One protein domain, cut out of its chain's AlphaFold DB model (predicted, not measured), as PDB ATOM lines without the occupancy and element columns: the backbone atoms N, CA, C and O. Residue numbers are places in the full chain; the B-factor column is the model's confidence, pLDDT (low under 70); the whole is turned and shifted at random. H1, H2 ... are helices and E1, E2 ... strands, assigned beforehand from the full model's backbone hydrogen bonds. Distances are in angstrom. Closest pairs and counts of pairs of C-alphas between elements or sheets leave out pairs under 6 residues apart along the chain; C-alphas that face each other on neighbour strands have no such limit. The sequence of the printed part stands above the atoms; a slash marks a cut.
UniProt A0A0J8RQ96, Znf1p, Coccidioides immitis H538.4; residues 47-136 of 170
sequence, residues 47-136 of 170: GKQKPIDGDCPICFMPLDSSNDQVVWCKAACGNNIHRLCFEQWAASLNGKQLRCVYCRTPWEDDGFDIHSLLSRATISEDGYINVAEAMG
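What this domain is: This is residues 47 to 136 of the 170 residues of the protein "Znf1p" of Coccidioides immitis H538.4 (UniProt A0A0J8RQ96). Loops with little regular structure form two lobes: a larger one, where the hairpin E1 and E2 and helix H1 sit among long loops, and a small one with H2 and H3, the two joined by a strand-free stretch around residues 110 to 113. The 90 printed residues run E1, E2, H1, H2, H3, with an antiparallel sheet; the class is mixed, with only 26 residues in named elements. The whole is loose, radius of gyration of the C-alphas 17.0 A, and elongated, 55 by 28 by 22 A.

Where its parts are: E1 is residues 70 to 72, from C-alpha 70 at (203.641, 225.864, 160.204), and E2 residues 80 to 82. H1, residues 83 to 91, is 12.3 A long; H2, residues 114 to 120, 9.9 A. H3, residues 131 to 134, ends at C-alpha 134 (197.374, 219.727, 187.428).

How they stand to each other: In the hairpin, N 71 and O 81 are 2.8 A apart, within hydrogen-bond range. The closest C-alphas of E1 and H1, Val 70 and Arg 83, are 5.0 A apart. H2 and H3 touch, closest at the C-alphas of Arg 120 and Ala 134, 5.7 A; H1 and H2 are apart. Every O i to N i+4 pair is within hydrogen-bond range in H1 and H2; H3 is too short for one.

The domain as a whole: The printed part has no cut. The link H1 to H2 is long, 22 residues. Residues 110 to 113 have pLDDT under 70.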
ATOM      1  N   GLY A  47     190.863 234.889 163.481       74.75
ATOM      2  CA  GLY A  47     191.490 234.755 162.177       74.75
ATOM      3  C   GLY A  47     191.172 233.381 161.600       74.75
ATOM      4  O   GLY A  47     191.195 232.383 162.316       74.75
ATOM      5  N   LYS A  48     190.853 233.317 160.308       88.25
ATOM      6  CA  LYS A  48     190.789 232.047 159.575       88.25
ATOM      7  C   LYS A  48     192.156 231.786 158.966       88.25
ATOM      8  O   LYS A  48     192.717 232.694 158.351       88.25
ATOM      9  N   GLN A  49     192.678 230.572 159.129       91.50
ATOM     10  CA  GLN A  49     193.951 230.194 158.526       91.50
ATOM     11  C   GLN A  49     193.879 230.368 157.007       91.50
ATOM     12  O   GLN A  49     192.934 229.914 156.358       91.50
ATOM     13  N   LYS A  50     194.878 231.047 156.446       91.44
ATOM     14  CA  LYS A  50     195.049 231.176 155.000       91.44
ATOM     15  C   LYS A  50     195.712 229.925 154.424       91.44
ATOM     16  O   LYS A  50     196.416 229.232 155.162       91.44
ATOM     17  N   PRO A  51     195.539 229.648 153.119       91.19
ATOM     18  CA  PRO A  51     196.309 228.598 152.460       91.19
ATOM     19  C   PRO A  51     197.808 228.783 152.728       91.19
ATOM     20  O   PRO A  51     198.298 229.910 152.840       91.19
ATOM     21  N   ILE A  52     198.510 227.664 152.899       89.06
ATOM     22  CA  ILE A  52     199.961 227.645 153.096       89.06
ATOM     23  C   ILE A  52     200.582 227.907 151.725       89.06
ATOM     24  O   ILE A  52     200.714 226.994 150.919       89.06
ATOM     25  N   ASP A  53     200.844 229.178 151.454       85.81
ATOM     26  CA  ASP A  53     201.409 229.672 150.204       85.81
ATOM     27  C   ASP A  53     202.287 230.899 150.492       85.81
ATOM     28  O   ASP A  53     202.048 231.636 151.458       85.81
ATOM     29  N   GLY A  54     203.291 231.112 149.646       88.75
ATOM     30  CA  GLY A  54     204.276 232.185 149.760       88.75
ATOM     31  C   GLY A  54     205.449 231.889 150.701       88.75
ATOM     32  O   GLY A  54     205.716 230.747 151.073       88.75
ATOM     33  N   ASP A  55     206.155 232.956 151.080       93.50
ATOM     34  CA  ASP A  55     207.402 232.885 151.844       93.50
ATOM     35  C   ASP A  55     207.215 233.274 153.315       93.50
ATOM     36  O   ASP A  55     206.426 234.153 153.675       93.50
ATOM     37  N   CYS A  56     208.003 232.651 154.188       94.81
ATOM     38  CA  CYS A  56     208.063 232.998 155.601       94.81
ATOM     39  C   CYS A  56     208.711 234.384 155.797       94.81
ATOM     40  O   CYS A  56     209.814 234.618 155.306       94.81
ATOM     41  N   PRO A  57     208.123 235.303 156.588       93.75
ATOM     42  CA  PRO A  57     208.598 236.686 156.700       93.75
ATOM     43  C   PRO A  57     209.853 236.830 157.576       93.75
ATOM     44  O   PRO A  57     210.363 237.935 157.739       93.75
ATOM     45  N   ILE A  58     210.301 235.735 158.200       95.06
ATOM     46  CA  ILE A  58     211.460 235.705 159.097       95.06
ATOM     47  C   ILE A  58     212.695 235.213 158.337       95.06
ATOM     48  O   ILE A  58     213.734 235.862 158.379       95.06
ATOM     49  N   CYS A  59     212.581 234.078 157.642       95.62
ATOM     50  CA  CYS A  59     213.699 233.465 156.919       95.62
ATOM     51  C   CYS A  59     213.665 233.693 155.403       95.62
ATOM     52  O   CYS A  59     214.649 233.389 154.739       95.62
ATOM     53  N   PHE A  60     212.560 234.216 154.860       94.69
ATOM     54  CA  PHE A  60     212.340 234.416 153.423       94.69
ATOM     55  C   PHE A  60     212.476 233.135 152.587       94.69
ATOM     56  O   PHE A  60     212.833 233.192 151.414       94.69
ATOM     57  N   MET A  61     212.201 231.977 153.195       93.75
ATOM     58  CA  MET A  61     212.114 230.694 152.498       93.75
ATOM     59  C   MET A  61     210.648 230.318 152.243       93.75
ATOM     60  O   MET A  61     209.792 230.690 153.060       93.75
ATOM     61  N   PRO A  62     210.364 229.553 151.172       92.75
ATOM     62  CA  PRO A  62     209.018 229.084 150.864       92.75
ATOM     63  C   PRO A  62     208.406 228.288 152.016       92.75
ATOM     64  O   PRO A  62     209.102 227.549 152.713       92.75
ATOM     65  N   LEU A  63     207.098 228.438 152.208       91.75
ATOM     66  CA  LEU A  63     206.317 227.621 153.130       91.75
ATOM     67  C   LEU A  63     205.832 226.362 152.400       91.75
ATOM     68  O   LEU A  63     205.025 226.471 151.478       91.75
ATOM     69  N   ASP A  64     206.269 225.174 152.823       86.75
ATOM     70  CA  ASP A  64     205.818 223.911 152.226       86.75
ATOM     71  C   ASP A  64     204.905 223.123 153.176       86.75
ATOM     72  O   ASP A  64     205.330 222.597 154.201       86.75
ATOM     73  N   SER A  65     203.634 222.977 152.799       76.62
ATOM     74  CA  SER A  65     202.646 222.204 153.568       76.62
ATOM     75  C   SER A  65     202.986 220.718 153.755       76.62
ATOM     76  O   SER A  65     202.426 220.081 154.644       76.62
ATOM     77  N   SER A  66     203.856 220.154 152.912       77.12
ATOM     78  CA  SER A  66     204.179 218.725 152.921       77.12
ATOM     79  C   SER A  66     205.304 218.359 153.888       77.12
ATOM     80  O   SER A  66     205.331 217.235 154.389       77.12
ATOM     81  N   ASN A  67     206.211 219.297 154.167       75.88
ATOM     82  CA  ASN A  67     207.443 219.025 154.906       75.88
ATOM     83  C   ASN A  67     207.634 219.949 156.118       75.88
ATOM     84  O   ASN A  67     208.333 219.590 157.066       75.88
ATOM     85  N   ASP A  68     206.983 221.113 156.127       80.88
ATOM     86  CA  ASP A  68     207.182 222.107 157.168       80.88
ATOM     87  C   ASP A  68     206.062 222.110 158.207       80.88
ATOM     88  O   ASP A  68     204.868 222.170 157.905       80.88
ATOM     89  N   GLN A  69     206.454 222.169 159.479       89.50
ATOM     90  CA  GLN A  69     205.527 222.551 160.535       89.50
ATOM     91  C   GLN A  69     205.298 224.059 160.480       89.50
ATOM     92  O   GLN A  69     206.225 224.849 160.689       89.50
ATOM     93  N   VAL A  70     204.052 224.460 160.247       92.75
ATOM     94  CA  VAL A  70     203.641 225.864 160.204       92.75
ATOM     95  C   VAL A  70     202.728 226.213 161.373       92.75
ATOM     96  O   VAL A  70     201.883 225.428 161.798       92.75
ATOM     97  N   VAL A  71     202.891 227.430 161.874       93.44
ATOM     98  CA  VAL A  71     201.989 228.078 162.828       93.44
ATOM     99  C   VAL A  71     201.366 229.297 162.164       93.44
ATOM    100  O   VAL A  71     201.918 229.854 161.215       93.44
ATOM    101  N   TRP A  72     200.204 229.730 162.642       94.31
ATOM    102  CA  TRP A  72     199.462 230.805 161.992       94.31
ATOM    103  C   TRP A  72     198.754 231.712 162.993       94.31
ATOM    104  O   TRP A  72     198.463 231.330 164.124       94.31
ATOM    105  N   CYS A  73     198.485 232.949 162.575       93.88
ATOM    106  CA  CYS A  73     197.890 233.957 163.450       93.88
ATOM    107  C   CYS A  73     196.380 233.731 163.657       93.88
ATOM    108  O   CYS A  73     195.571 234.180 162.838       93.88
ATOM    109  N   LYS A  74     196.013 233.112 164.787       91.25
ATOM    110  CA  LYS A  74     194.618 232.840 165.193       91.25
ATOM    111  C   LYS A  74     193.837 234.065 165.646       91.25
ATOM    112  O   LYS A  74     192.624 234.124 165.473       91.25
ATOM    113  N   ALA A  75     194.540 235.069 166.154       90.38
ATOM    114  CA  ALA A  75     193.919 236.276 166.684       90.38
ATOM    115  C   ALA A  75     193.352 237.207 165.594       90.38
ATOM    116  O   ALA A  75     192.408 237.942 165.869       90.38
ATOM    117  N   ALA A  76     193.928 237.225 164.378       90.62
ATOM    118  CA  ALA A  76     193.510 238.170 163.331       90.62
ATOM    119  C   ALA A  76     193.840 237.736 161.888       90.62
ATOM    120  O   ALA A  76     192.959 237.310 161.147       90.62
ATOM    121  N   CYS A  77     195.093 237.895 161.436       92.12
ATOM    122  CA  CYS A  77     195.390 237.937 159.995       92.12
ATOM    123  C   CYS A  77     195.455 236.579 159.280       92.12
ATOM    124  O   CYS A  77     195.473 236.560 158.048       92.12
ATOM    125  N   GLY A  78     195.534 235.463 160.013       92.38
ATOM    126  CA  GLY A  78     195.508 234.123 159.425       92.38
ATOM    127  C   GLY A  78     196.758 233.695 158.645       92.38
ATOM    128  O   GLY A  78     196.762 232.601 158.092       92.38
ATOM    129  N   ASN A  79     197.797 234.537 158.557       93.81
ATOM    130  CA  ASN A  79     199.017 234.221 157.805       93.81
ATOM    131  C   ASN A  79     199.865 233.147 158.510       93.81
ATOM    132  O   ASN A  79     199.893 233.094 159.744       93.81
ATOM    133  N   ASN A  80     200.588 232.361 157.706       94.56
ATOM    134  CA  ASN A  80     201.423 231.236 158.130       94.56
ATOM    135  C   ASN A  80     202.899 231.648 158.312       94.56
ATOM    136  O   ASN A  80     203.391 232.571 157.655       94.56
ATOM    137  N   ILE A  81     203.591 230.970 159.228       94.62
ATOM    138  CA  ILE A  81     205.013 231.132 159.564       94.62
ATOM    139  C   ILE A  81     205.568 229.743 159.908       94.62
ATOM    140  O   ILE A  81     204.874 228.953 160.550       94.62
ATOM    141  N   HIS A  82     206.814 229.434 159.540       95.06
ATOM    142  CA  HIS A  82     207.489 228.226 160.033       95.06
ATOM    143  C   HIS A  82     207.519 228.198 161.563       95.06
ATOM    144  O   HIS A  82     207.887 229.189 162.197       95.06
ATOM    145  N   ARG A  83     207.213 227.044 162.159       93.00
ATOM    146  CA  ARG A  83     207.208 226.855 163.614       93.00
ATOM    147  C   ARG A  83     208.540 227.252 164.250       93.00
ATOM    148  O   ARG A  83     208.554 228.058 165.171       93.00
ATOM    149  N   LEU A  84     209.653 226.766 163.700       93.56
ATOM    150  CA  LEU A  84     211.002 227.073 164.193       93.56
ATOM    151  C   LEU A  84     211.315 228.574 164.142       93.56
ATOM    152  O   LEU A  84     211.851 229.136 165.094       93.56
ATOM    153  N   CYS A  85     210.942 229.243 163.046       95.62
ATOM    154  CA  CYS A  85     211.133 230.687 162.915       95.62
ATOM    155  C   CYS A  85     210.294 231.448 163.949       95.62
ATOM    156  O   CYS A  85     210.759 232.423 164.539       95.62
ATOM    157  N   PHE A  86     209.063 230.995 164.190       94.50
ATOM    158  CA  PHE A  86     208.186 231.589 165.189       94.50
ATOM    159  C   PHE A  86     208.706 231.401 166.622       94.50
ATOM    160  O   PHE A  86     208.691 232.353 167.396       94.50
ATOM    161  N   GLU A  87     209.211 230.217 166.969       92.38
ATOM    162  CA  GLU A  87     209.796 229.933 168.287       92.38
ATOM    163  C   GLU A  87     211.027 230.811 168.560       92.38
ATOM    164  O   GLU A  87     211.144 231.403 169.634       92.38
ATOM    165  N   GLN A  88     211.906 230.986 167.566       94.38
ATOM    166  CA  GLN A  88     213.045 231.907 167.665       94.38
ATOM    167  C   GLN A  88     212.595 233.361 167.846       94.38
ATOM    168  O   GLN A  88     213.138 234.085 168.684       94.38
ATOM    169  N   TRP A  89     211.578 233.788 167.093       94.19
ATOM    170  CA  TRP A  89     210.986 235.111 167.255       94.19
ATOM    171  C   TRP A  89     210.427 235.305 168.668       94.19
ATOM    172  O   TRP A  89     210.747 236.301 169.317       94.19
ATOM    173  N   ALA A  90     209.659 234.343 169.177       91.94
ATOM    174  CA  ALA A  90     209.099 234.385 170.522       91.94
ATOM    175  C   ALA A  90     210.191 234.467 171.601       91.94
ATOM    176  O   ALA A  90     210.109 235.308 172.497       91.94
ATOM    177  N   ALA A  91     211.247 233.659 171.474       90.81
ATOM    178  CA  ALA A  91     212.382 233.662 172.394       90.81
ATOM    179  C   ALA A  91     213.141 235.004 172.404       90.81
ATOM    180  O   ALA A  91     213.647 235.421 173.444       90.81
ATOM    181  N   SER A  92     213.184 235.716 171.273       91.50
ATOM    182  CA  SER A  92     213.889 237.002 171.148       91.50
ATOM    183  C   SER A  92     213.223 238.178 171.880       91.50
ATOM    184  O   SER A  92     213.798 239.264 171.971       91.50
ATOM    185  N   LEU A  93     211.999 238.005 172.394       87.94
ATOM    186  CA  LEU A  93     211.198 239.118 172.907       87.94
ATOM    187  C   LEU A  93     211.561 239.565 174.333       87.94
ATOM    188  O   LEU A  93     211.019 240.575 174.772       87.94
ATOM    189  N   ASN A  94     212.491 238.911 175.042       85.25
ATOM    190  CA  ASN A  94     212.986 239.300 176.381       85.25
ATOM    191  C   ASN A  94     211.872 239.761 177.356       85.25
ATOM    192  O   ASN A  94     211.999 240.793 178.016       85.25
ATOM    193  N   GLY A  95     210.749 239.036 177.409       77.12
ATOM    194  CA  GLY A  95     209.603 239.359 178.274       77.12
ATOM    195  C   GLY A  95     208.620 240.400 177.716       77.12
ATOM    196  O   GLY A  95     207.673 240.780 178.399       77.12
ATOM    197  N   LYS A  96     208.804 240.870 176.477       86.56
ATOM    198  CA  LYS A  96     207.817 241.697 175.770       86.56
ATOM    199  C   LYS A  96     206.654 240.843 175.264       86.56
ATOM    200  O   LYS A  96     206.812 239.667 174.952       86.56
ATOM    201  N   GLN A  97     205.495 241.482 175.110       88.31
ATOM    202  CA  GLN A  97     204.290 240.855 174.565       88.31
ATOM    203  C   GLN A  97     204.546 240.241 173.179       88.31
ATOM    204  O   GLN A  97     204.926 240.953 172.244       88.31
ATOM    205  N   LEU A  98     204.240 238.949 173.035       92.00
ATOM    206  CA  LEU A  98     204.251 238.227 171.764       92.00
ATOM    207  C   LEU A  98     203.205 238.817 170.810       92.00
ATOM    208  O   LEU A  98     202.022 238.929 171.146       92.00
ATOM    209  N   ARG A  99     203.642 239.220 169.616       93.06
ATOM    210  CA  ARG A  99     202.794 239.814 168.574       93.06
ATOM    211  C   ARG A  99     203.057 239.146 167.234       93.06
ATOM    212  O   ARG A  99     204.184 238.745 166.942       93.06
ATOM    213  N   CYS A 100     202.022 239.079 166.402       93.69
ATOM    214  CA  CYS A 100     202.132 238.589 165.033       93.69
ATOM    215  C   CYS A 100     203.094 239.457 164.208       93.69
ATOM    216  O   CYS A 100     202.939 240.676 164.158       93.69
ATOM    217  N   VAL A 101     204.035 238.830 163.500       93.31
ATOM    218  CA  VAL A 101     205.002 239.529 162.632       93.31
ATOM    219  C   VAL A 101     204.306 240.275 161.483       93.31
ATOM    220  O   VAL A 101     204.761 241.340 161.075       93.31
ATOM    221  N   TYR A 102     203.160 239.772 161.013       92.94
ATOM    222  CA  TYR A 102     202.399 240.382 159.921       92.94
ATOM    223  C   TYR A 102     201.530 241.561 160.364       92.94
ATOM    224  O   TYR A 102     201.655 242.659 159.834       92.94
ATOM    225  N   CYS A 103     200.610 241.336 161.307       93.00
ATOM    226  CA  CYS A 103     199.584 242.325 161.659       93.00
ATOM    227  C   CYS A 103     199.795 242.984 163.024       93.00
ATOM    228  O   CYS A 103     199.032 243.868 163.397       93.00
ATOM    229  N   ARG A 104     200.817 242.567 163.783       91.81
ATOM    230  CA  ARG A 104     201.161 243.076 165.123       91.81
ATOM    231  C   ARG A 104     200.084 242.909 166.201       91.81
ATOM    232  O   ARG A 104     200.302 243.359 167.326       91.81
ATOM    233  N   THR A 105     198.977 242.230 165.904       92.31
ATOM    234  CA  THR A 105     197.992 241.793 166.903       92.31
ATOM    235  C   THR A 105     198.683 240.907 167.949       92.31
ATOM    236  O   THR A 105     199.549 240.110 167.561       92.31
ATOM    237  N   PRO A 106     198.346 241.036 169.251       92.56
ATOM    238  CA  PRO A 106     198.799 240.102 170.278       92.56
ATOM    239  C   PRO A 106     198.558 238.661 169.835       92.56
ATOM    240  O   PRO A 106     197.496 238.340 169.302       92.56
ATOM    241  N   TRP A 107     199.578 237.824 169.974       91.81
ATOM    242  CA  TRP A 107     199.486 236.440 169.541       91.81
ATOM    243  C   TRP A 107     198.653 235.636 170.543       91.81
ATOM    244  O   TRP A 107     198.927 235.681 171.740       91.81
ATOM    245  N   GLU A 108     197.639 234.929 170.047       87.94
ATOM    246  CA  GLU A 108     196.883 233.935 170.812       87.94
ATOM    247  C   GLU A 108     197.649 232.620 170.667       87.94
ATOM    248  O   GLU A 108     197.718 232.064 169.568       87.94
ATOM    249  N   ASP A 109     198.321 232.210 171.739       76.19
ATOM    250  CA  ASP A 109     199.002 230.923 171.780       76.19
ATOM    251  C   ASP A 109     197.997 229.828 172.152       76.19
ATOM    252  O   ASP A 109     197.094 230.041 172.960       76.19
ATOM    253  N   ASP A 110     198.184 228.650 171.567       65.44
ATOM    254  CA  ASP A 110     197.500 227.423 171.993       65.44
ATOM    255  C   ASP A 110     198.169 226.821 173.233       65.44
ATOM    256  O   ASP A 110     197.733 225.791 173.752       65.44
ATOM    257  N   GLY A 111     199.281 227.436 173.647       61.50
ATOM    258  CA  GLY A 111     200.052 227.107 174.824       61.50
ATOM    259  C   GLY A 111     199.177 226.974 176.060       61.50
ATOM    260  O   GLY A 111     198.163 227.653 176.228       61.50
ATOM    261  N   PHE A 112     199.598 226.046 176.916       55.66
ATOM    262  CA  PHE A 112     198.922 225.695 178.152       55.66
ATOM    263  C   PHE A 112     198.579 226.961 178.935       55.66
ATOM    264  O   PHE A 112     199.471 227.679 179.390       55.66
ATOM    265  N   ASP A 113     197.285 227.232 179.076       67.94
ATOM    266  CA  ASP A 113     196.830 228.344 179.887       67.94
ATOM    267  C   ASP A 113     197.259 228.074 181.331       67.94
ATOM    268  O   ASP A 113     196.709 227.212 182.022       67.94
ATOM    269  N   ILE A 114     198.295 228.789 181.773       70.25
ATOM    270  CA  ILE A 114     198.815 228.689 183.135       70.25
ATOM    271  C   ILE A 114     197.692 229.017 184.123       70.25
ATOM    272  O   ILE A 114     197.631 228.405 185.185       70.25
ATOM    273  N   HIS A 115     196.756 229.907 183.771       70.50
ATOM    274  CA  HIS A 115     195.594 230.181 184.612       70.50
ATOM    275  C   HIS A 115     194.658 228.975 184.704       70.50
ATOM    276  O   HIS A 115     194.201 228.647 185.799       70.50
ATOM    277  N   SER A 116     194.428 228.260 183.602       72.19
ATOM    278  CA  SER A 116     193.695 226.993 183.611       72.19
ATOM    279  C   SER A 116     194.399 225.926 184.457       72.19
ATOM    280  O   SER A 116     193.741 225.263 185.260       72.19
ATOM    281  N   LEU A 117     195.730 225.801 184.365       74.88
ATOM    282  CA  LEU A 117     196.506 224.907 185.235       74.88
ATOM    283  C   LEU A 117     196.357 225.276 186.707       74.88
ATOM    284  O   LEU A 117     196.018 224.414 187.512       74.88
ATOM    285  N   LEU A 118     196.550 226.550 187.050       78.44
ATOM    286  CA  LEU A 118     196.402 227.054 188.415       78.44
ATOM    287  C   LEU A 118     194.981 226.843 188.949       78.44
ATOM    288  O   LEU A 118     194.822 226.520 190.118       78.44
ATOM    289  N   SER A 119     193.953 226.971 188.103       78.88
ATOM    290  CA  SER A 119     192.556 226.750 188.504       78.88
ATOM    291  C   SER A 119     192.235 225.291 188.842       78.88
ATOM    292  O   SER A 119     191.336 225.025 189.634       78.88
ATOM    293  N   ARG A 120     192.962 224.344 188.236       78.06
ATOM    294  CA  ARG A 120     192.808 222.899 188.465       78.06
ATOM    295  C   ARG A 120     193.752 222.363 189.534       78.06
ATOM    296  O   ARG A 120     193.567 221.235 189.979       78.06
ATOM    297  N   ALA A 121     194.780 223.125 189.883       81.44
ATOM    298  CA  ALA A 121     195.811 222.684 190.793       81.44
ATOM    299  C   ALA A 121     195.359 222.816 192.251       81.44
ATOM    300  O   ALA A 121     194.792 223.826 192.664       81.44
ATOM    301  N   THR A 122     195.650 221.791 193.042       83.56
ATOM    302  CA  THR A 122     195.489 221.804 194.494       83.56
ATOM    303  C   THR A 122     196.722 222.449 195.132       83.56
ATOM    304  O   THR A 122     197.856 222.252 194.685       83.56
ATOM    305  N   ILE A 123     196.496 223.273 196.157       86.25
ATOM    306  CA  ILE A 123     197.558 223.915 196.940       86.25
ATOM    307  C   ILE A 123     197.684 223.144 198.253       86.25
ATOM    308  O   ILE A 123     196.693 222.989 198.969       86.25
ATOM    309  N   SER A 124     198.885 222.657 198.558       86.31
ATOM    310  CA  SER A 124     199.185 221.971 199.819       86.31
ATOM    311  C   SER A 124     199.166 222.940 201.007       86.31
ATOM    312  O   SER A 124     199.284 224.151 200.828       86.31
ATOM    313  N   GLU A 125     199.096 222.419 202.235       91.69
ATOM    314  CA  GLU A 125     199.153 223.235 203.465       91.69
ATOM    315  C   GLU A 125     200.412 224.119 203.537       91.69
ATOM    316  O   GLU A 125     200.352 225.257 203.997       91.69
ATOM    317  N   ASP A 126     201.524 223.636 202.980       89.88
ATOM    318  CA  ASP A 126     202.801 224.352 202.893       89.88
ATOM    319  C   ASP A 126     202.863 225.396 201.754       89.88
ATOM    320  O   ASP A 126     203.897 226.029 201.539       89.88
ATOM    321  N   GLY A 127     201.783 225.570 200.984       88.06
ATOM    322  CA  GLY A 127     201.697 226.543 199.888       88.06
ATOM    323  C   GLY A 127     202.325 226.102 198.560       88.06
ATOM    324  O   GLY A 127     202.439 226.911 197.639       88.06
ATOM    325  N   TYR A 128     202.724 224.836 198.427       86.06
ATOM    326  CA  TYR A 128     203.240 224.282 197.172       86.06
ATOM    327  C   TYR A 128     202.118 223.788 196.253       86.06
ATOM    328  O   TYR A 128     201.053 223.381 196.712       86.06
ATOM    329  N   ILE A 129     202.389 223.794 194.944       86.31
ATOM    330  CA  ILE A 129     201.473 223.320 193.902       86.31
ATOM    331  C   ILE A 129     202.052 222.071 193.237       86.31
ATOM    332  O   ILE A 129     203.180 222.094 192.736       86.31
ATOM    333  N   ASN A 130     201.262 220.996 193.166       85.44
ATOM    334  CA  ASN A 130     201.632 219.801 192.417       85.44
ATOM    335  C   ASN A 130     201.327 219.974 190.917       85.44
ATOM    336  O   ASN A 130     200.206 219.770 190.451       85.44
ATOM    337  N   VAL A 131     202.349 220.340 190.139       85.81
ATOM    338  CA  VAL A 131     202.220 220.553 188.686       85.81
ATOM    339  C   VAL A 131     201.853 219.259 187.946       85.81
ATOM    340  O   VAL A 131     201.112 219.311 186.966       85.81
ATOM    341  N   ALA A 132     202.325 218.100 188.422       82.94
ATOM    342  CA  ALA A 132     202.039 216.812 187.793       82.94
ATOM    343  C   ALA A 132     200.541 216.484 187.865       82.94
ATOM    344  O   ALA A 132     199.939 216.142 186.850       82.94
ATOM    345  N   GLU A 133     199.921 216.686 189.029       83.44
ATOM    346  CA  GLU A 133     198.479 216.501 189.218       83.44
ATOM    347  C   GLU A 133     197.656 217.459 188.345       83.44
ATOM    348  O   GLU A 133     196.724 217.031 187.661       83.44
ATOM    349  N   ALA A 134     198.041 218.739 188.281       83.38
ATOM    350  CA  ALA A 134     197.374 219.727 187.428       83.38
ATOM    351  C   ALA A 134     197.425 219.344 185.934       83.38
ATOM    352  O   ALA A 134     196.480 219.601 185.181       83.38
ATOM    353  N   MET A 135     198.506 218.675 185.521       81.44
ATOM    354  CA  MET A 135     198.700 218.130 184.176       81.44
ATOM    355  C   MET A 135     198.082 216.737 183.970       81.44
ATOM    356  O   MET A 135     198.118 216.223 182.853       81.44
ATOM    357  N   GLY A 136     197.478 216.131 184.999       83.12
ATOM    358  CA  GLY A 136     196.880 214.794 184.928       83.12
ATOM    359  C   GLY A 136     197.901 213.654 184.841       83.12
ATOM    360  O   GLY A 136     197.580 212.579 184.341       83.12
TER     361      GLY A 136